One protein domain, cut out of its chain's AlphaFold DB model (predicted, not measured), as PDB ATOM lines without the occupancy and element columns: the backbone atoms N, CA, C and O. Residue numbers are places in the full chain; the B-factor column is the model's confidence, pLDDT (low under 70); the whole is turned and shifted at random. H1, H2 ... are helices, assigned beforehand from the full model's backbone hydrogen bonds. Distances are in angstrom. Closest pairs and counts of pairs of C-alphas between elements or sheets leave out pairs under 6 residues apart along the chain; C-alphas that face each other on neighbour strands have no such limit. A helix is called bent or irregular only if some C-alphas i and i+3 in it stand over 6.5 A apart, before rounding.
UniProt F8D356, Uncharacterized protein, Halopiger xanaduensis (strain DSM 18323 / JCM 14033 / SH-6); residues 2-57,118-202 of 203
ATOM      1  N   LEU A   2     178.710 152.959 244.400       88.50
ATOM      2  CA  LEU A   2     178.020 153.666 243.305       88.50
ATOM      3  C   LEU A   2     178.615 155.048 242.988       88.50
ATOM      4  O   LEU A   2     178.980 155.285 241.848       88.50
ATOM      5  N   VAL A   3     178.796 155.915 243.993       91.81
ATOM      6  CA  VAL A   3     179.386 157.260 243.803       91.81
ATOM      7  C   VAL A   3     180.758 157.189 243.123       91.81
ATOM      8  O   VAL A   3     181.019 157.913 242.170       91.81
ATOM      9  N   TYR A   4     181.602 156.251 243.557       92.25
ATOM     10  CA  TYR A   4     182.917 156.037 242.961       92.25
ATOM     11  C   TYR A   4     182.838 155.553 241.508       92.25
ATOM     12  O   TYR A   4     183.535 156.083 240.651       92.25
ATOM     13  N   ALA A   5     181.963 154.586 241.214       93.19
ATOM     14  CA  ALA A   5     181.760 154.087 239.856       93.19
ATOM     15  C   ALA A   5     181.230 155.181 238.914       93.19
ATOM     16  O   ALA A   5     181.689 155.284 237.781       93.19
ATOM     17  N   VAL A   6     180.320 156.035 239.397       94.94
ATOM     18  CA  VAL A   6     179.840 157.215 238.660       94.94
ATOM     19  C   VAL A   6     180.988 158.189 238.399       94.94
ATOM     20  O   VAL A   6     181.140 158.654 237.275       94.94
ATOM     21  N   GLY A   7     181.829 158.460 239.400       94.94
ATOM     22  CA  GLY A   7     183.014 159.305 239.246       94.94
ATOM     23  C   GLY A   7     184.007 158.777 238.217       94.94
ATOM     24  O   GLY A   7     184.454 159.526 237.352       94.94
ATOM     25  N   LEU A   8     184.303 157.480 238.270       95.06
ATOM     26  CA  LEU A   8     185.199 156.828 237.321       95.06
ATOM     27  C   LEU A   8     184.607 156.814 235.905       95.06
ATOM     28  O   LEU A   8     185.316 157.081 234.941       95.06
ATOM     29  N   GLY A   9     183.303 156.556 235.779       95.81
ATOM     30  CA  GLY A   9     182.590 156.623 234.505       95.81
ATOM     31  C   GLY A   9     182.564 158.036 233.924       95.81
ATOM     32  O   GLY A   9     182.735 158.201 232.720       95.81
ATOM     33  N   HIS A  10     182.412 159.059 234.769       96.06
ATOM     34  CA  HIS A  10     182.482 160.452 234.342       96.06
ATOM     35  C   HIS A  10     183.869 160.794 233.791       96.06
ATOM     36  O   HIS A  10     183.970 161.266 232.662       96.06
ATOM     37  N   PHE A  11     184.926 160.459 234.535       96.00
ATOM     38  CA  PHE A  11     186.308 160.640 234.089       96.00
ATOM     39  C   PHE A  11     186.590 159.907 232.769       96.00
ATOM     40  O   PHE A  11     187.165 160.478 231.844       96.00
ATOM     41  N   ALA A  12     186.143 158.651 232.653       95.56
ATOM     42  CA  ALA A  12     186.322 157.855 231.444       95.56
ATOM     43  C   ALA A  12     185.569 158.435 230.237       95.56
ATOM     44  O   ALA A  12     186.076 158.381 229.121       95.56
ATOM     45  N   ARG A  13     184.378 159.010 230.450       96.75
ATOM     46  CA  ARG A  13     183.596 159.660 229.392       96.75
ATOM     47  C   ARG A  13     184.315 160.890 228.842       96.75
ATOM     48  O   ARG A  13     184.412 161.019 227.627       96.75
ATOM     49  N   GLU A  14     184.842 161.744 229.718       95.81
ATOM     50  CA  GLU A  14     185.589 162.948 229.317       95.81
ATOM     51  C   GLU A  14     186.917 162.602 228.619       95.81
ATOM     52  O   GLU A  14     187.354 163.304 227.716       95.81
ATOM     53  N   ASN A  15     187.510 161.451 228.948       96.00
ATOM     54  CA  ASN A  15     188.742 160.949 228.328       96.00
ATOM     55  C   ASN A  15     188.493 159.906 227.220       96.00
ATOM     56  O   ASN A  15     189.408 159.176 226.835       96.00
ATOM     57  N   GLY A  16     187.263 159.796 226.708       94.88
ATOM     58  CA  GLY A  16     186.833 158.648 225.904       94.88
ATOM     59  C   GLY A  16     187.641 158.424 224.622       94.88
ATOM     60  O   GLY A  16     187.987 157.286 224.307       94.88
ATOM     61  N   SER A  17     187.989 159.492 223.898       95.75
ATOM     62  CA  SER A  17     188.782 159.400 222.662       95.75
ATOM     63  C   SER A  17     190.218 158.939 222.926       95.75
ATOM     64  O   SER A  17     190.712 158.050 222.236       95.75
ATOM     65  N   ALA A  18     190.860 159.495 223.956       95.25
ATOM     66  CA  ALA A  18     192.207 159.126 224.385       95.25
ATOM     67  C   ALA A  18     192.265 157.674 224.888       95.25
ATOM     68  O   ALA A  18     193.157 156.916 224.514       95.25
ATOM     69  N   LEU A  19     191.271 157.256 225.679       95.44
ATOM     70  CA  LEU A  19     191.157 155.877 226.158       95.44
ATOM     71  C   LEU A  19     190.930 154.885 225.015       95.44
ATOM     72  O   LEU A  19     191.523 153.810 225.025       95.44
ATOM     73  N   ALA A  20     190.106 155.237 224.025       95.62
ATOM     74  CA  ALA A  20     189.881 154.395 222.854       95.62
ATOM     75  C   ALA A  20     191.147 154.259 221.994       95.62
ATOM     76  O   ALA A  20     191.470 153.156 221.558       95.62
ATOM     77  N   ALA A  21     191.886 155.354 221.790       95.19
ATOM     78  CA  ALA A  21     193.166 155.328 221.085       95.19
ATOM     79  C   ALA A  21     194.183 154.436 221.809       95.19
ATOM     80  O   ALA A  21     194.702 153.496 221.214       95.19
ATOM     81  N   LEU A  22     194.366 154.641 223.118       94.44
ATOM     82  CA  LEU A  22     195.255 153.807 223.923       94.44
ATOM     83  C   LEU A  22     194.834 152.330 223.898       94.44
ATOM     84  O   LEU A  22     195.681 151.450 223.795       94.44
ATOM     85  N   ALA A  23     193.536 152.029 223.971       94.31
ATOM     86  CA  ALA A  23     193.051 150.655 223.881       94.31
ATOM     87  C   ALA A  23     193.374 150.013 222.522       94.31
ATOM     88  O   ALA A  23     193.794 148.855 222.477       94.31
ATOM     89  N   ASN A  24     193.230 150.751 221.420       95.50
ATOM     90  CA  ASN A  24     193.620 150.276 220.092       95.50
ATOM     91  C   ASN A  24     195.130 150.001 220.013       95.50
ATOM     92  O   ASN A  24     195.533 148.957 219.503       95.50
ATOM     93  N   ASP A  25     195.958 150.869 220.592       92.38
ATOM     94  CA  ASP A  25     197.412 150.686 220.606       92.38
ATOM     95  C   ASP A  25     197.818 149.459 221.440       92.38
ATOM     96  O   ASP A  25     198.589 148.611 220.988       92.38
ATOM     97  N   LEU A  26     197.247 149.303 222.639       93.00
ATOM     98  CA  LEU A  26     197.521 148.156 223.512       93.00
ATOM     99  C   LEU A  26     197.020 146.834 222.910       93.00
ATOM    100  O   LEU A  26     197.686 145.808 223.042       93.00
ATOM    101  N   THR A  27     195.871 146.835 222.228       94.06
ATOM    102  CA  THR A  27     195.362 145.631 221.550       94.06
ATOM    103  C   THR A  27     196.219 145.238 220.348       94.06
ATOM    104  O   THR A  27     196.415 144.045 220.126       94.06
ATOM    105  N   ALA A  28     196.790 146.208 219.625       93.94
ATOM    106  CA  ALA A  28     197.724 145.950 218.530       93.94
ATOM    107  C   ALA A  28     199.060 145.353 219.013       93.94
ATOM    108  O   ALA A  28     199.638 144.517 218.322       93.94
ATOM    109  N   ILE A  29     199.530 145.738 220.207       94.06
ATOM    110  CA  ILE A  29     200.727 145.162 220.849       94.06
ATOM    111  C   ILE A  29     200.502 143.696 221.256       94.06
ATOM    112  O   ILE A  29     201.416 142.874 221.174       94.06
ATOM    113  N   GLY A  30     199.290 143.344 221.695       89.31
ATOM    114  CA  GLY A  30     198.961 141.998 222.162       89.31
ATOM    115  C   GLY A  30     199.417 141.738 223.602       89.31
ATOM    116  O   GLY A  30     199.324 142.607 224.461       89.31
ATOM    117  N   ALA A  31     199.865 140.514 223.901       89.56
ATOM    118  CA  ALA A  31     200.117 140.053 225.274       89.56
ATOM    119  C   ALA A  31     201.581 140.181 225.743       89.56
ATOM    120  O   ALA A  31     201.963 139.495 226.689       89.56
ATOM    121  N   ASP A  32     202.404 141.017 225.100       94.06
ATOM    122  CA  ASP A  32     203.795 141.247 225.514       94.06
ATOM    123  C   ASP A  32     203.874 142.238 226.694       94.06
ATOM    124  O   ASP A  32     203.703 143.448 226.498       94.06
ATOM    125  N   PRO A  33     204.177 141.779 227.926       90.94
ATOM    126  CA  PRO A  33     204.152 142.640 229.104       90.94
ATOM    127  C   PRO A  33     205.202 143.753 229.058       90.94
ATOM    128  O   PRO A  33     204.958 144.833 229.594       90.94
ATOM    129  N   ALA A  34     206.358 143.509 228.430       93.31
ATOM    130  CA  ALA A  34     207.438 144.489 228.376       93.31
ATOM    131  C   ALA A  34     207.047 145.674 227.487       93.31
ATOM    132  O   ALA A  34     207.185 146.830 227.891       93.31
ATOM    133  N   THR A  35     206.485 145.383 226.314       91.88
ATOM    134  CA  THR A  35     206.036 146.403 225.360       91.88
ATOM    135  C   THR A  35     204.797 147.149 225.861       91.88
ATOM    136  O   THR A  35     204.732 148.375 225.746       91.88
ATOM    137  N   LEU A  36     203.847 146.458 226.505       92.38
ATOM    138  CA  LEU A  36     202.698 147.102 227.157       92.38
ATOM    139  C   LEU A  36     203.152 148.083 228.246       92.38
ATOM    140  O   LEU A  36     202.697 149.228 228.292       92.38
ATOM    141  N   TRP A  37     204.081 147.660 229.105       92.69
ATOM    142  CA  TRP A  37     204.597 148.496 230.184       92.69
ATOM    143  C   TRP A  37     205.365 149.711 229.659       92.69
ATOM    144  O   TRP A  37     205.133 150.830 230.118       92.69
ATOM    145  N   ALA A  38     206.224 149.514 228.656       93.38
ATOM    146  CA  ALA A  38     206.942 150.601 227.995       93.38
ATOM    147  C   ALA A  38     205.977 151.624 227.374       93.38
ATOM    148  O   ALA A  38     206.173 152.828 227.526       93.38
ATOM    149  N   THR A  39     204.896 151.151 226.750       93.38
ATOM    150  CA  THR A  39     203.863 152.011 226.155       93.38
ATOM    151  C   THR A  39     203.159 152.848 227.218       93.38
ATOM    152  O   THR A  39     203.044 154.061 227.065       93.38
ATOM    153  N   LEU A  40     202.746 152.250 228.339       92.94
ATOM    154  CA  LEU A  40     202.102 152.992 229.431       92.94
ATOM    155  C   LEU A  40     203.040 154.010 230.105       92.94
ATOM    156  O   LEU A  40     202.563 155.011 230.635       92.94
ATOM    157  N   LEU A  41     204.354 153.773 230.092       94.38
ATOM    158  CA  LEU A  41     205.356 154.697 230.633       94.38
ATOM    159  C   LEU A  41     205.742 155.827 229.672       94.38
ATOM    160  O   LEU A  41     206.250 156.848 230.131       94.38
ATOM    161  N   ALA A  42     205.507 155.670 228.367       92.12
ATOM    162  CA  ALA A  42     205.899 156.650 227.352       92.12
ATOM    163  C   ALA A  42     205.206 158.015 227.522       92.12
ATOM    164  O   ALA A  42     205.703 159.032 227.045       92.12
ATOM    165  N   GLY A  43     204.067 158.053 228.217       90.88
ATOM    166  CA  GLY A  43     203.353 159.283 228.520       90.88
ATOM    167  C   GLY A  43     201.931 159.016 228.991       90.88
ATOM    168  O   GLY A  43     201.597 157.927 229.450       90.88
ATOM    169  N   ARG A  44     201.076 160.036 228.876       92.75
ATOM    170  CA  ARG A  44     199.662 159.940 229.269       92.75
ATOM    171  C   ARG A  44     198.705 159.653 228.113       92.75
ATOM    172  O   ARG A  44     197.530 159.444 228.370       92.75
ATOM    173  N   HIS A  45     199.177 159.649 226.865       93.69
ATOM    174  CA  HIS A  45     198.352 159.336 225.683       93.69
ATOM    175  C   HIS A  45     197.097 160.211 225.548       93.69
ATOM    176  O   HIS A  45     196.037 159.747 225.154       93.69
ATOM    177  N   GLY A  46     197.209 161.488 225.934       91.19
ATOM    178  CA  GLY A  46     196.083 162.428 225.945       91.19
ATOM    179  C   GLY A  46     195.104 162.248 227.111       91.19
ATOM    180  O   GLY A  46     194.151 163.011 227.200       91.19
ATOM    181  N   ILE A  47     195.336 161.287 228.011       95.31
ATOM    182  CA  ILE A  47     194.512 161.066 229.202       95.31
ATOM    183  C   ILE A  47     194.886 162.091 230.274       95.31
ATOM    184  O   ILE A  47     196.045 162.207 230.693       95.31
ATOM    185  N   GLU A  48     193.891 162.812 230.765       95.38
ATOM    186  CA  GLU A  48     194.048 163.810 231.812       95.38
ATOM    187  C   GLU A  48     194.550 163.190 233.128       95.38
ATOM    188  O   GLU A  48     194.367 162.005 233.408       95.38
ATOM    189  N   VAL A  49     195.224 163.985 233.958       96.31
ATOM    190  CA  VAL A  49     195.569 163.596 235.332       96.31
ATOM    191  C   VAL A  49     194.298 163.621 236.192       96.31
ATOM    192  O   VAL A  49     193.672 164.675 236.277       96.31
ATOM    193  N   PRO A  50     193.929 162.535 236.904       95.88
ATOM    194  CA  PRO A  50     192.721 162.508 237.736       95.88
ATOM    195  C   PRO A  50     192.650 163.635 238.775       95.88
ATOM    196  O   PRO A  50     191.576 164.159 239.050       95.88
ATOM    197  N   ALA A  51     193.794 164.036 239.337       95.62
ATOM    198  CA  ALA A  51     193.871 165.167 240.260       95.62
ATOM    199  C   ALA A  51     193.532 166.507 239.587       95.62
ATOM    200  O   ALA A  51     192.842 167.328 240.185       95.62
ATOM    201  N   ALA A  52     193.984 166.713 238.346       94.25
ATOM    202  CA  ALA A  52     193.662 167.909 237.573       94.25
ATOM    203  C   ALA A  52     192.171 167.937 237.219       94.25
ATOM    204  O   ALA A  52     191.515 168.944 237.474       94.25
ATOM    205  N   PHE A  53     191.634 166.796 236.776       95.00
ATOM    206  CA  PHE A  53     190.213 166.624 236.485       95.00
ATOM    207  C   PHE A  53     189.337 166.996 237.685       95.00
ATOM    208  O   PHE A  53     188.397 167.771 237.561       95.00
ATOM    209  N   VAL A  54     189.667 166.480 238.874       94.56
ATOM    210  CA  VAL A  54     188.918 166.755 240.109       94.56
ATOM    211  C   VAL A  54     188.927 168.240 240.477       94.56
ATOM    212  O   VAL A  54     187.914 168.740 240.946       94.56
ATOM    213  N   VAL A  55     190.048 168.938 240.287       91.19
ATOM    214  CA  VAL A  55     190.175 170.362 240.649       91.19
ATOM    215  C   VAL A  55     189.503 171.279 239.628       91.19
ATOM    216  O   VAL A  55     189.003 172.336 239.998       91.19
ATOM    217  N   GLN A  56     189.496 170.896 238.353       90.44
ATOM    218  CA  GLN A  56     188.872 171.672 237.277       90.44
ATOM    219  C   GLN A  56     187.366 171.435 237.169       90.44
ATOM    220  O   GLN A  56     186.668 172.193 236.497       90.44
ATOM    221  N   LEU A  57     186.861 170.370 237.791       89.06
ATOM    222  CA  LEU A  57     185.468 169.994 237.673       89.06
ATOM    223  C   LEU A  57     184.565 170.927 238.486       89.06
ATOM    224  O   LEU A  57     184.407 170.776 239.695       89.06
ATOM    225  N   PHE A 118     182.818 169.927 245.686       92.69
ATOM    226  CA  PHE A 118     184.181 170.430 245.531       92.69
ATOM    227  C   PHE A 118     184.890 169.908 244.275       92.69
ATOM    228  O   PHE A 118     185.582 170.666 243.614       92.69
ATOM    229  N   GLY A 119     184.768 168.614 243.975       91.50
ATOM    230  CA  GLY A 119     185.549 167.981 242.903       91.50
ATOM    231  C   GLY A 119     184.863 166.771 242.275       91.50
ATOM    232  O   GLY A 119     185.496 165.858 241.739       91.50
ATOM    233  N   GLY A 120     183.539 166.733 242.393       94.31
ATOM    234  CA  GLY A 120     182.671 165.754 241.773       94.31
ATOM    235  C   GLY A 120     182.663 164.356 242.394       94.31
ATOM    236  O   GLY A 120     183.294 164.071 243.419       94.31
ATOM    237  N   PRO A 121     181.911 163.438 241.761       95.38
ATOM    238  CA  PRO A 121     181.673 162.099 242.295       95.38
ATOM    239  C   PRO A 121     182.947 161.251 242.415       95.38
ATOM    240  O   PRO A 121     182.998 160.346 243.249       95.38
ATOM    241  N   LEU A 122     183.996 161.541 241.633       95.62
ATOM    242  CA  LEU A 122     185.272 160.829 241.734       95.62
ATOM    243  C   LEU A 122     185.963 161.119 243.071       95.62
ATOM    244  O   LEU A 122     186.338 160.179 243.776       95.62
ATOM    245  N   LEU A 123     186.058 162.396 243.456       96.12
ATOM    246  CA  LEU A 123     186.609 162.799 244.748       96.12
ATOM    247  C   LEU A 123     185.756 162.272 245.902       96.12
ATOM    248  O   LEU A 123     186.292 161.713 246.860       96.12
ATOM    249  N   ALA A 124     184.430 162.384 245.791       96.06
ATOM    250  CA  ALA A 124     183.517 161.856 246.799       96.06
ATOM    251  C   ALA A 124     183.700 160.351 247.005       96.06
ATOM    252  O   ALA A 124     183.795 159.884 248.138       96.06
ATOM    253  N   GLY A 125     183.823 159.582 245.922       94.31
ATOM    254  CA  GLY A 125     184.114 158.157 245.998       94.31
ATOM    255  C   GLY A 125     185.479 157.860 246.630       94.31
ATOM    256  O   GLY A 125     185.557 157.001 247.508       94.31
ATOM    257  N   ALA A 126     186.529 158.579 246.226       95.50
ATOM    258  CA  ALA A 126     187.887 158.410 246.746       95.50
ATOM    259  C   ALA A 126     187.990 158.715 248.251       95.50
ATOM    260  O   ALA A 126     188.667 157.990 248.976       95.50
ATOM    261  N   ALA A 127     187.284 159.741 248.734       94.75
ATOM    262  CA  ALA A 127     187.243 160.101 250.149       94.75
ATOM    263  C   ALA A 127     186.371 159.142 250.978       94.75
ATOM    264  O   ALA A 127     186.726 158.767 252.097       94.75
ATOM    265  N   LEU A 128     185.226 158.721 250.434       94.44
ATOM    266  CA  LEU A 128     184.231 157.944 251.171       94.44
ATOM    267  C   LEU A 128     184.603 156.462 251.312       94.44
ATOM    268  O   LEU A 128     184.317 155.847 252.342       94.44
ATOM    269  N   MET A 129     185.205 155.857 250.283       92.50
ATOM    270  CA  MET A 129     185.474 154.414 250.274       92.50
ATOM    271  C   MET A 129     186.345 153.939 251.446       92.50
ATOM    272  O   MET A 129     185.930 152.974 252.093       92.50
ATOM    273  N   PRO A 130     187.481 154.586 251.779       92.94
ATOM    274  CA  PRO A 130     188.298 154.182 252.920       92.94
ATOM    275  C   PRO A 130     187.531 154.203 254.238       92.94
ATOM    276  O   PRO A 130     187.624 153.255 255.017       92.94
ATOM    277  N   PHE A 131     186.736 155.253 254.461       93.25
ATOM    278  CA  PHE A 131     185.925 155.403 255.664       93.25
ATOM    279  C   PHE A 131     184.915 154.260 255.794       93.25
ATOM    280  O   PHE A 131     184.907 153.548 256.798       93.25
ATOM    281  N   LEU A 132     184.113 154.016 254.752       92.62
ATOM    282  CA  LEU A 132     183.102 152.959 254.784       92.62
ATOM    283  C   LEU A 132     183.724 151.566 254.924       92.62
ATOM    284  O   LEU A 132     183.218 150.747 255.688       92.62
ATOM    285  N   PHE A 133     184.835 151.292 254.238       92.00
ATOM    286  CA  PHE A 133     185.535 150.013 254.372       92.00
ATOM    287  C   PHE A 133     186.120 149.827 255.767       92.00
ATOM    288  O   PHE A 133     186.015 148.733 256.316       92.00
ATOM    289  N   ALA A 134     186.691 150.872 256.368       92.69
ATOM    290  CA  ALA A 134     187.189 150.808 257.736       92.69
ATOM    291  C   ALA A 134     186.058 150.495 258.724       92.69
ATOM    292  O   ALA A 134     186.219 149.606 259.563       92.69
ATOM    293  N   VAL A 135     184.896 151.144 258.581       92.62
ATOM    294  CA  VAL A 135     183.708 150.862 259.403       92.62
ATOM    295  C   VAL A 135     183.234 149.425 259.207       92.62
ATOM    296  O   VAL A 135     183.035 148.719 260.197       92.62
ATOM    297  N   ILE A 136     183.105 148.956 257.960       89.88
ATOM    298  CA  ILE A 136     182.690 147.580 257.653       89.88
ATOM    299  C   ILE A 136     183.667 146.583 258.276       89.88
ATOM    300  O   ILE A 136     183.241 145.727 259.044       89.88
ATOM    301  N   VAL A 137     184.972 146.718 258.022       91.19
ATOM    302  CA  VAL A 137     186.003 145.821 258.566       91.19
ATOM    303  C   VAL A 137     185.970 145.820 260.091       91.19
ATOM    304  O   VAL A 137     185.982 144.752 260.701       91.19
ATOM    305  N   HIS A 138     185.896 146.994 260.716       91.62
ATOM    306  CA  HIS A 138     185.827 147.117 262.168       91.62
ATOM    307  C   HIS A 138     184.593 146.407 262.736       91.62
ATOM    308  O   HIS A 138     184.717 145.578 263.638       91.62
ATOM    309  N   ARG A 139     183.410 146.660 262.162       89.06
ATOM    310  CA  ARG A 139     182.153 146.015 262.562       89.06
ATOM    311  C   ARG A 139     182.198 144.502 262.354       89.06
ATOM    312  O   ARG A 139     181.801 143.764 263.250       89.06
ATOM    313  N   THR A 140     182.743 144.026 261.236       88.19
ATOM    314  CA  THR A 140     182.913 142.590 260.974       88.19
ATOM    315  C   THR A 140     183.839 141.934 261.999       88.19
ATOM    316  O   THR A 140     183.547 140.834 262.448       88.19
ATOM    317  N   ARG A 141     184.917 142.602 262.433       90.88
ATOM    318  CA  ARG A 141     185.839 142.063 263.456       90.88
ATOM    319  C   ARG A 141     185.214 141.897 264.839       90.88
ATOM    320  O   ARG A 141     185.707 141.077 265.612       90.88
ATOM    321  N   LEU A 142     184.216 142.714 265.168       88.19
ATOM    322  CA  LEU A 142     183.497 142.651 266.443       88.19
ATOM    323  C   LEU A 142     182.422 141.564 266.451       88.19
ATOM    324  O   LEU A 142     182.013 141.118 267.520       88.19
ATOM    325  N   GLY A 143     181.972 141.139 265.270       83.50
ATOM    326  CA  GLY A 143     181.055 140.021 265.130       83.50
ATOM    327  C   GLY A 143     181.704 138.682 265.509       83.50
ATOM    328  O   GLY A 143     182.930 138.533 265.460       83.50
ATOM    329  N   PRO A 144     180.893 137.677 265.876       77.75
ATOM    330  CA  PRO A 144     181.384 136.322 266.081       77.75
ATOM    331  C   PRO A 144     181.919 135.732 264.764       77.75
ATOM    332  O   PRO A 144     181.340 135.928 263.697       77.75
ATOM    333  N   GLY A 145     183.023 134.982 264.840       82.00
ATOM    334  CA  GLY A 145     183.616 134.284 263.697       82.00
ATOM    335  C   GLY A 145     184.928 134.899 263.203       82.00
ATOM    336  O   GLY A 145     185.907 135.010 263.944       82.00
ATOM    337  N   TRP A 146     184.998 135.206 261.909       80.44
ATOM    338  CA  TRP A 146     186.223 135.664 261.253       80.44
ATOM    339  C   TRP A 146     186.587 137.110 261.616       80.44
ATOM    340  O   TRP A 146     185.773 138.014 261.469       80.44
ATOM    341  N   LYS A 147     187.853 137.348 261.982       86.62
ATOM    342  CA  LYS A 147     188.399 138.692 262.220       86.62
ATOM    343  C   LYS A 147     189.224 139.170 261.011       86.62
ATOM    344  O   LYS A 147     190.395 138.793 260.903       86.62
ATOM    345  N   PRO A 148     188.662 139.976 260.086       85.62
ATOM    346  CA  PRO A 148     189.418 140.519 258.957       85.62
ATOM    347  C   PRO A 148     190.549 141.446 259.412       85.62
ATOM    348  O   PRO A 148     190.426 142.162 260.401       85.62
ATOM    349  N   SER A 149     191.662 141.459 258.675       89.75
ATOM    350  CA  SER A 149     192.741 142.426 258.899       89.75
ATOM    351  C   SER A 149     192.319 143.829 258.450       89.75
ATOM    352  O   SER A 149     191.598 143.969 257.469       89.75
ATOM    353  N   TYR A 150     192.817 144.885 259.095       90.94
ATOM    354  CA  TYR A 150     192.625 146.250 258.583       90.94
ATOM    355  C   TYR A 150     193.350 146.499 257.251       90.94
ATOM    356  O   TYR A 150     193.040 147.466 256.563       90.94
ATOM    357  N   LEU A 151     194.231 145.584 256.825       90.69
ATOM    358  CA  LEU A 151     194.855 145.620 255.499       90.69
ATOM    359  C   LEU A 151     193.841 145.622 254.341       90.69
ATOM    360  O   LEU A 151     194.177 146.091 253.262       90.69
ATOM    361  N   TYR A 152     192.595 145.184 254.557       87.19
ATOM    362  CA  TYR A 152     191.535 145.298 253.545       87.19
ATOM    363  C   TYR A 152     191.168 146.744 253.179       87.19
ATOM    364  O   TYR A 152     190.539 146.960 252.147       87.19
ATOM    365  N   VAL A 153     191.562 147.731 253.989       91.62
ATOM    366  CA  VAL A 153     191.339 149.157 253.700       91.62
ATOM    367  C   VAL A 153     192.410 149.716 252.751       91.62
ATOM    368  O   VAL A 153     192.153 150.671 252.027       91.62
ATOM    369  N   VAL A 154     193.598 149.104 252.692       93.50
ATOM    370  CA  VAL A 154     194.735 149.614 251.902       93.50
ATOM    371  C   VAL A 154     194.405 149.778 250.411       93.50
ATOM    372  O   VAL A 154     194.674 150.851 249.874       93.50
ATOM    373  N   PRO A 155     193.773 148.807 249.721       92.69
ATOM    374  CA  PRO A 155     193.508 148.960 248.292       92.69
ATOM    375  C   PRO A 155     192.495 150.070 247.977       92.69
ATOM    376  O   PRO A 155     192.593 150.712 246.936       92.69
ATOM    377  N   VAL A 156     191.544 150.337 248.879       92.81
ATOM    378  CA  VAL A 156     190.531 151.390 248.683       92.81
ATOM    379  C   VAL A 156     191.018 152.783 249.092       92.81
ATOM    380  O   VAL A 156     190.357 153.763 248.762       92.81
ATOM    381  N   LEU A 157     192.170 152.886 249.765       94.62
ATOM    382  CA  LEU A 157     192.886 154.150 249.990       94.62
ATOM    383  C   LEU A 157     193.627 154.637 248.740       94.62
ATOM    384  O   LEU A 157     193.927 155.826 248.642       94.62
ATOM    385  N   ALA A 158     193.910 153.744 247.790       95.88
ATOM    386  CA  ALA A 158     194.737 154.053 246.630       95.88
ATOM    387  C   ALA A 158     194.247 155.262 245.805       95.88
ATOM    388  O   ALA A 158     195.089 156.107 245.499       95.88
ATOM    389  N   PRO A 159     192.938 155.446 245.523       96.56
ATOM    390  CA  PRO A 159     192.456 156.629 244.808       96.56
ATOM    391  C   PRO A 159     192.787 157.939 245.530       96.56
ATOM    392  O   PRO A 159     193.249 158.888 244.908       96.56
ATOM    393  N   ALA A 160     192.601 157.994 246.854       95.62
ATOM    394  CA  ALA A 160     192.897 159.191 247.640       95.62
ATOM    395  C   ALA A 160     194.402 159.510 247.640       95.62
ATOM    396  O   ALA A 160     194.795 160.666 247.486       95.62
ATOM    397  N   VAL A 161     195.244 158.478 247.756       96.31
ATOM    398  CA  VAL A 161     196.705 158.622 247.677       96.31
ATOM    399  C   VAL A 161     197.135 159.098 246.290       96.31
ATOM    400  O   VAL A 161     197.963 159.998 246.197       96.31
ATOM    401  N   ALA A 162     196.562 158.548 245.218       96.25
ATOM    402  CA  ALA A 162     196.884 158.946 243.851       96.25
ATOM    403  C   ALA A 162     196.435 160.377 243.529       96.25
ATOM    404  O   ALA A 162     197.182 161.105 242.882       96.25
ATOM    405  N   LEU A 163     195.278 160.822 244.039       96.38
ATOM    406  CA  LEU A 163     194.884 162.233 243.955       96.38
ATOM    407  C   LEU A 163     195.926 163.135 244.629       96.38
ATOM    408  O   LEU A 163     196.402 164.082 244.011       96.38
ATOM    409  N   GLY A 164     196.336 162.812 245.860       95.81
ATOM    410  CA  GLY A 164     197.365 163.574 246.576       95.81
ATOM    411  C   GLY A 164     198.720 163.578 245.859       95.81
ATOM    412  O   GLY A 164     199.339 164.628 245.708       95.81
ATOM    413  N   ALA A 165     199.157 162.422 245.358       96.38
ATOM    414  CA  ALA A 165     200.386 162.296 244.579       96.38
ATOM    415  C   ALA A 165     200.323 163.106 243.275       96.38
ATOM    416  O   ALA A 165     201.305 163.750 242.905       96.38
ATOM    417  N   GLY A 166     199.169 163.122 242.604       95.00
ATOM    418  CA  GLY A 166     198.956 163.900 241.390       95.00
ATOM    419  C   GLY A 166     198.993 165.406 241.628       95.00
ATOM    420  O   GLY A 166     199.636 166.114 240.860       95.00
ATOM    421  N   LEU A 167     198.404 165.889 242.728       94.31
ATOM    422  CA  LEU A 167     198.522 167.294 243.144       94.31
ATOM    423  C   LEU A 167     199.971 167.689 243.465       94.31
ATOM    424  O   LEU A 167     200.363 168.830 243.245       94.31
ATOM    425  N   ALA A 168     200.775 166.743 243.950       95.19
ATOM    426  CA  ALA A 168     202.198 166.937 244.212       95.19
ATOM    427  C   ALA A 168     203.095 166.754 242.966       95.19
ATOM    428  O   ALA A 168     204.316 166.823 243.083       95.19
ATOM    429  N   GLY A 169     202.516 166.519 241.782       93.25
ATOM    430  CA  GLY A 169     203.258 166.386 240.524       93.25
ATOM    431  C   GLY A 169     203.869 165.003 240.268       93.25
ATOM    432  O   GLY A 169     204.644 164.850 239.329       93.25
ATOM    433  N   TYR A 170     203.507 163.983 241.050       93.88
ATOM    434  CA  TYR A 170     204.006 162.605 240.907       93.88
ATOM    435  C   TYR A 170     203.043 161.681 240.138       93.88
ATOM    436  O   TYR A 170     203.119 160.457 240.257       93.88
ATOM    437  N   ALA A 171     202.106 162.242 239.366       93.31
ATOM    438  CA  ALA A 171     201.145 161.455 238.594       93.31
ATOM    439  C   ALA A 171     201.828 160.670 237.465       93.31
ATOM    440  O   ALA A 171     202.598 161.218 236.677       93.31
ATOM    441  N   SER A 172     201.461 159.398 237.320       94.12
ATOM    442  CA  SER A 172     201.846 158.557 236.184       94.12
ATOM    443  C   SER A 172     200.645 157.739 235.726       94.12
ATOM    444  O   SER A 172     199.832 157.326 236.551       94.12
ATOM    445  N   LEU A 173     200.523 157.486 234.420       94.00
ATOM    446  CA  LEU A 173     199.391 156.732 233.878       94.00
ATOM    447  C   LEU A 173     199.284 155.304 234.457       94.00
ATOM    448  O   LEU A 173     198.188 154.936 234.885       94.00
ATOM    449  N   PRO A 174     200.368 154.503 234.559       93.94
ATOM    450  CA  PRO A 174     200.285 153.196 235.209       93.94
ATOM    451  C   PRO A 174     199.863 153.305 236.679       93.94
ATOM    452  O   PRO A 174     199.067 152.498 237.154       93.94
ATOM    453  N   GLY A 175     200.375 154.316 237.393       94.88
ATOM    454  CA  GLY A 175     200.016 154.578 238.783       94.88
ATOM    455  C   GLY A 175     198.530 154.891 238.942       94.88
ATOM    456  O   GLY A 175     197.874 154.309 239.803       94.88
ATOM    457  N   ASP A 176     197.983 155.734 238.068       95.81
ATOM    458  CA  ASP A 176     196.564 156.085 238.061       95.81
ATOM    459  C   ASP A 176     195.688 154.860 237.745       95.81
ATOM    460  O   ASP A 176     194.719 154.593 238.454       95.81
ATOM    461  N   LEU A 177     196.044 154.046 236.745       94.50
ATOM    462  CA  LEU A 177     195.301 152.818 236.423       94.50
ATOM    463  C   LEU A 177     195.297 151.827 237.595       94.50
ATOM    464  O   LEU A 177     194.255 151.258 237.939       94.50
ATOM    465  N   LEU A 178     196.444 151.643 238.250       95.38
ATOM    466  CA  LEU A 178     196.537 150.797 239.436       95.38
ATOM    467  C   LEU A 178     195.692 151.350 240.586       95.38
ATOM    468  O   LEU A 178     194.937 150.602 241.206       95.38
ATOM    469  N   ALA A 179     195.796 152.648 240.859       96.44
ATOM    470  CA  ALA A 179     195.167 153.275 242.009       96.44
ATOM    471  C   ALA A 179     193.656 153.454 241.865       96.44
ATOM    472  O   ALA A 179     192.942 153.291 242.851       96.44
ATOM    473  N   PHE A 180     193.162 153.766 240.666       95.44
ATOM    474  CA  PHE A 180     191.745 154.039 240.433       95.44
ATOM    475  C   PHE A 180     190.958 152.829 239.918       95.44
ATOM    476  O   PHE A 180     189.741 152.767 240.107       95.44
ATOM    477  N   VAL A 181     191.615 151.839 239.308       93.44
ATOM    478  CA  VAL A 181     190.927 150.672 238.736       93.44
ATOM    479  C   VAL A 181     191.328 149.399 239.464       93.44
ATOM    480  O   VAL A 181     190.500 148.784 240.130       93.44
ATOM    481  N   VAL A 182     192.597 149.002 239.397       93.50
ATOM    482  CA  VAL A 182     193.009 147.659 239.837       93.50
ATOM    483  C   VAL A 182     192.856 147.474 241.350       93.50
ATOM    484  O   VAL A 182     192.215 146.521 241.797       93.50
ATOM    485  N   LEU A 183     193.411 148.385 242.153       94.12
ATOM    486  CA  LEU A 183     193.418 148.270 243.612       94.12
ATOM    487  C   LEU A 183     192.014 148.390 244.228       94.12
ATOM    488  O   LEU A 183     191.666 147.521 245.033       94.12
ATOM    489  N   PRO A 184     191.159 149.361 243.852       90.62
ATOM    490  CA  PRO A 184     189.805 149.447 244.394       90.62
ATOM    491  C   PRO A 184     188.959 148.220 244.059       90.62
ATOM    492  O   PRO A 184     188.235 147.734 244.928       90.62
ATOM    493  N   PHE A 185     189.083 147.671 242.844       88.44
ATOM    494  CA  PHE A 185     188.401 146.429 242.473       88.44
ATOM    495  C   PHE A 185     188.922 145.252 243.305       88.44
ATOM    496  O   PHE A 185     188.128 144.531 243.914       88.44
ATOM    497  N   ALA A 186     190.242 145.087 243.418       88.62
ATOM    498  CA  ALA A 186     190.832 144.038 244.250       88.62
ATOM    499  C   ALA A 186     190.388 144.144 245.722       88.62
ATOM    500  O   ALA A 186     190.063 143.133 246.345       88.62
ATOM    501  N   GLY A 187     190.311 145.359 246.275       85.81
ATOM    502  CA  GLY A 187     189.812 145.612 247.629       85.81
ATOM    503  C   GLY A 187     188.325 145.301 247.789       85.81
ATOM    504  O   GLY A 187     187.935 144.613 248.735       85.81
ATOM    505  N   ALA A 188     187.497 145.762 246.846       82.56
ATOM    506  CA  ALA A 188     186.051 145.574 246.875       82.56
ATOM    507  C   ALA A 188     185.648 144.099 246.784       82.56
ATOM    508  O   ALA A 188     184.745 143.668 247.500       82.56
ATOM    509  N   PHE A 189     186.342 143.315 245.957       82.81
ATOM    510  CA  PHE A 189     186.059 141.890 245.783       82.81
ATOM    511  C   PHE A 189     186.847 140.986 246.738       82.81
ATOM    512  O   PHE A 189     186.394 139.881 247.034       82.81
ATOM    513  N   GLY A 190     187.972 141.439 247.293       80.81
ATOM    514  CA  GLY A 190     188.821 140.623 248.164       80.81
ATOM    515  C   GLY A 190     188.133 140.162 249.454       80.81
ATOM    516  O   GLY A 190     188.304 139.014 249.869       80.81
ATOM    517  N   LEU A 191     187.324 141.029 250.076       76.00
ATOM    518  CA  LEU A 191     186.546 140.697 251.278       76.00
ATOM    519  C   LEU A 191     185.446 139.656 250.987       76.00
ATOM    520  O   LEU A 191     185.468 138.597 251.623       76.00
ATOM    521  N   PRO A 192     184.523 139.893 250.028       77.88
ATOM    522  CA  PRO A 192     183.487 138.924 249.673       77.88
ATOM    523  C   PRO A 192     184.041 137.586 249.183       77.88
ATOM    524  O   PRO A 192     183.564 136.535 249.615       77.88
ATOM    525  N   LEU A 193     185.066 137.597 248.323       79.56
ATOM    526  CA  LEU A 193     185.668 136.371 247.792       79.56
ATOM    527  C   LEU A 193     186.265 135.527 248.911       79.56
ATOM    528  O   LEU A 193     185.963 134.340 249.006       79.56
ATOM    529  N   ARG A 194     187.050 136.127 249.812       77.00
ATOM    530  CA  ARG A 194     187.639 135.368 250.919       77.00
ATOM    531  C   ARG A 194     186.587 134.871 251.905       77.00
ATOM    532  O   ARG A 194     186.703 133.745 252.380       77.00
ATOM    533  N   ALA A 195     185.563 135.673 252.191       74.50
ATOM    534  CA  ALA A 195     184.440 135.233 253.014       74.50
ATOM    535  C   ALA A 195     183.717 134.026 252.384       74.50
ATOM    536  O   ALA A 195     183.368 133.081 253.088       74.50
ATOM    537  N   THR A 196     183.552 134.028 251.059       75.50
ATOM    538  CA  THR A 196     182.866 132.967 250.304       75.50
ATOM    539  C   THR A 196     183.701 131.694 250.216       75.50
ATOM    540  O   THR A 196     183.197 130.621 250.534       75.50
ATOM    541  N   ILE A 197     184.983 131.810 249.853       76.44
ATOM    542  CA  ILE A 197     185.942 130.696 249.836       76.44
ATOM    543  C   ILE A 197     185.960 130.037 251.212       76.44
ATOM    544  O   ILE A 197     185.781 128.831 251.322       76.44
ATOM    545  N   ARG A 198     186.073 130.828 252.282       71.62
ATOM    546  CA  ARG A 198     186.077 130.276 253.633       71.62
ATOM    547  C   ARG A 198     184.780 129.540 253.962       71.62
ATOM    548  O   ARG A 198     184.846 128.413 254.414       71.62
ATOM    549  N   LYS A 199     183.613 130.118 253.663       69.12
ATOM    550  CA  LYS A 199     182.313 129.456 253.872       69.12
ATOM    551  C   LYS A 199     182.168 128.133 253.097       69.12
ATOM    552  O   LYS A 199     181.359 127.299 253.484       69.12
ATOM    553  N   HIS A 200     182.886 127.970 251.985       69.56
ATOM    554  CA  HIS A 200     182.824 126.769 251.150       69.56
ATOM    555  C   HIS A 200     183.858 125.700 251.547       69.56
ATOM    556  O   HIS A 200     183.606 124.517 251.344       69.56
ATOM    557  N   PHE A 201     185.003 126.108 252.107       66.56
ATOM    558  CA  PHE A 201     186.106 125.211 252.479       66.56
ATOM    559  C   PHE A 201     186.203 124.899 253.989       66.56
ATOM    560  O   PHE A 201     186.822 123.898 254.340       66.56
ATOM    561  N   ASP A 202     185.553 125.680 254.857       50.16
ATOM    562  CA  ASP A 202     185.277 125.373 256.276       50.16
ATOM    563  C   ASP A 202     183.809 124.870 256.342       50.16
ATOM    564  O   ASP A 202     182.901 125.594 255.933       50.16
TER     565      ASP A 202
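What this domain is: This is residues 2 to 57 and 118 to 202 of the 203 residues of an uncharacterized protein of Halopiger xanaduensis (strain DSM 18323 / JCM 14033 / SH-6) (UniProt F8D356). What shape is this? H5, H6 and the bent H7 form a slab with H6 in the middle; H1 packs on the first part of H5, H4 on H5 and H6 near the cut, and the hairpin H2 and H3 lies across the end where H7 begins. What makes it up? The printed part has 141 residues with seven named helices, H1 to H7 in order, and no named strand: all helix. How compact is it? It is only just compact, close to loose, with a radius of gyration of the C-alphas of 17.2 A and spans of 50 by 39 by 24 A.

Where its parts are: What precedes the cut? H1, residues 2 to 14, begins at C-alpha 2 (178.020, 153.666, 243.305); H2 is residues 16 to 29, H3 33 to 41 and H4 50 to 56. What follows it? H5, residues 118 to 142, is 34.8 A long, and H6, residues 150 to 167, 26.8 A. H7, residues 173 to 201, was assigned as one helix by its hydrogen bonds but is bent, C-alphas 180 and 183 being 6.8 A apart; its arms are H7a, residues 173 to 180, and H7b, residues 183 to 201, ending at C-alpha 201 (186.106, 125.211, 252.479).

How they stand to each other: What do the first helices touch? H1 touches residues 120 to 129 of H5, closest at the C-alphas of Gly 7 and Leu 122, 3.7 A. H3 touches H7a about perpendicular, 87 degrees, closest at the C-alphas of Leu 40 and Pro 174, 6.1 A. How do the later ones run? The hairpin H5 and H6 has a shallow tilt of 18 degrees, with the C-alphas of Ala 126 and Ala 160 closest, 5.1 A. H6 touches H7b at a shallow tilt of 9 degrees, opposite ways, closest at the C-alphas of Pro 155 and Leu 183, 4.7 A. Are the backbones helical throughout? Every O i to N i+4 pair is within hydrogen-bond range in H1, H2, H3, H4 and H7a, against 17 of 21 in H5, 8 of 14 in H6 and 13 of 15 in H7b.

The domain as a whole: Where is the cut? Residues 58 to 117 are not printed, and C-alphas 57 and 118 are 8.0 A apart. Where is confidence low? Residues 199 to 202 are under 70.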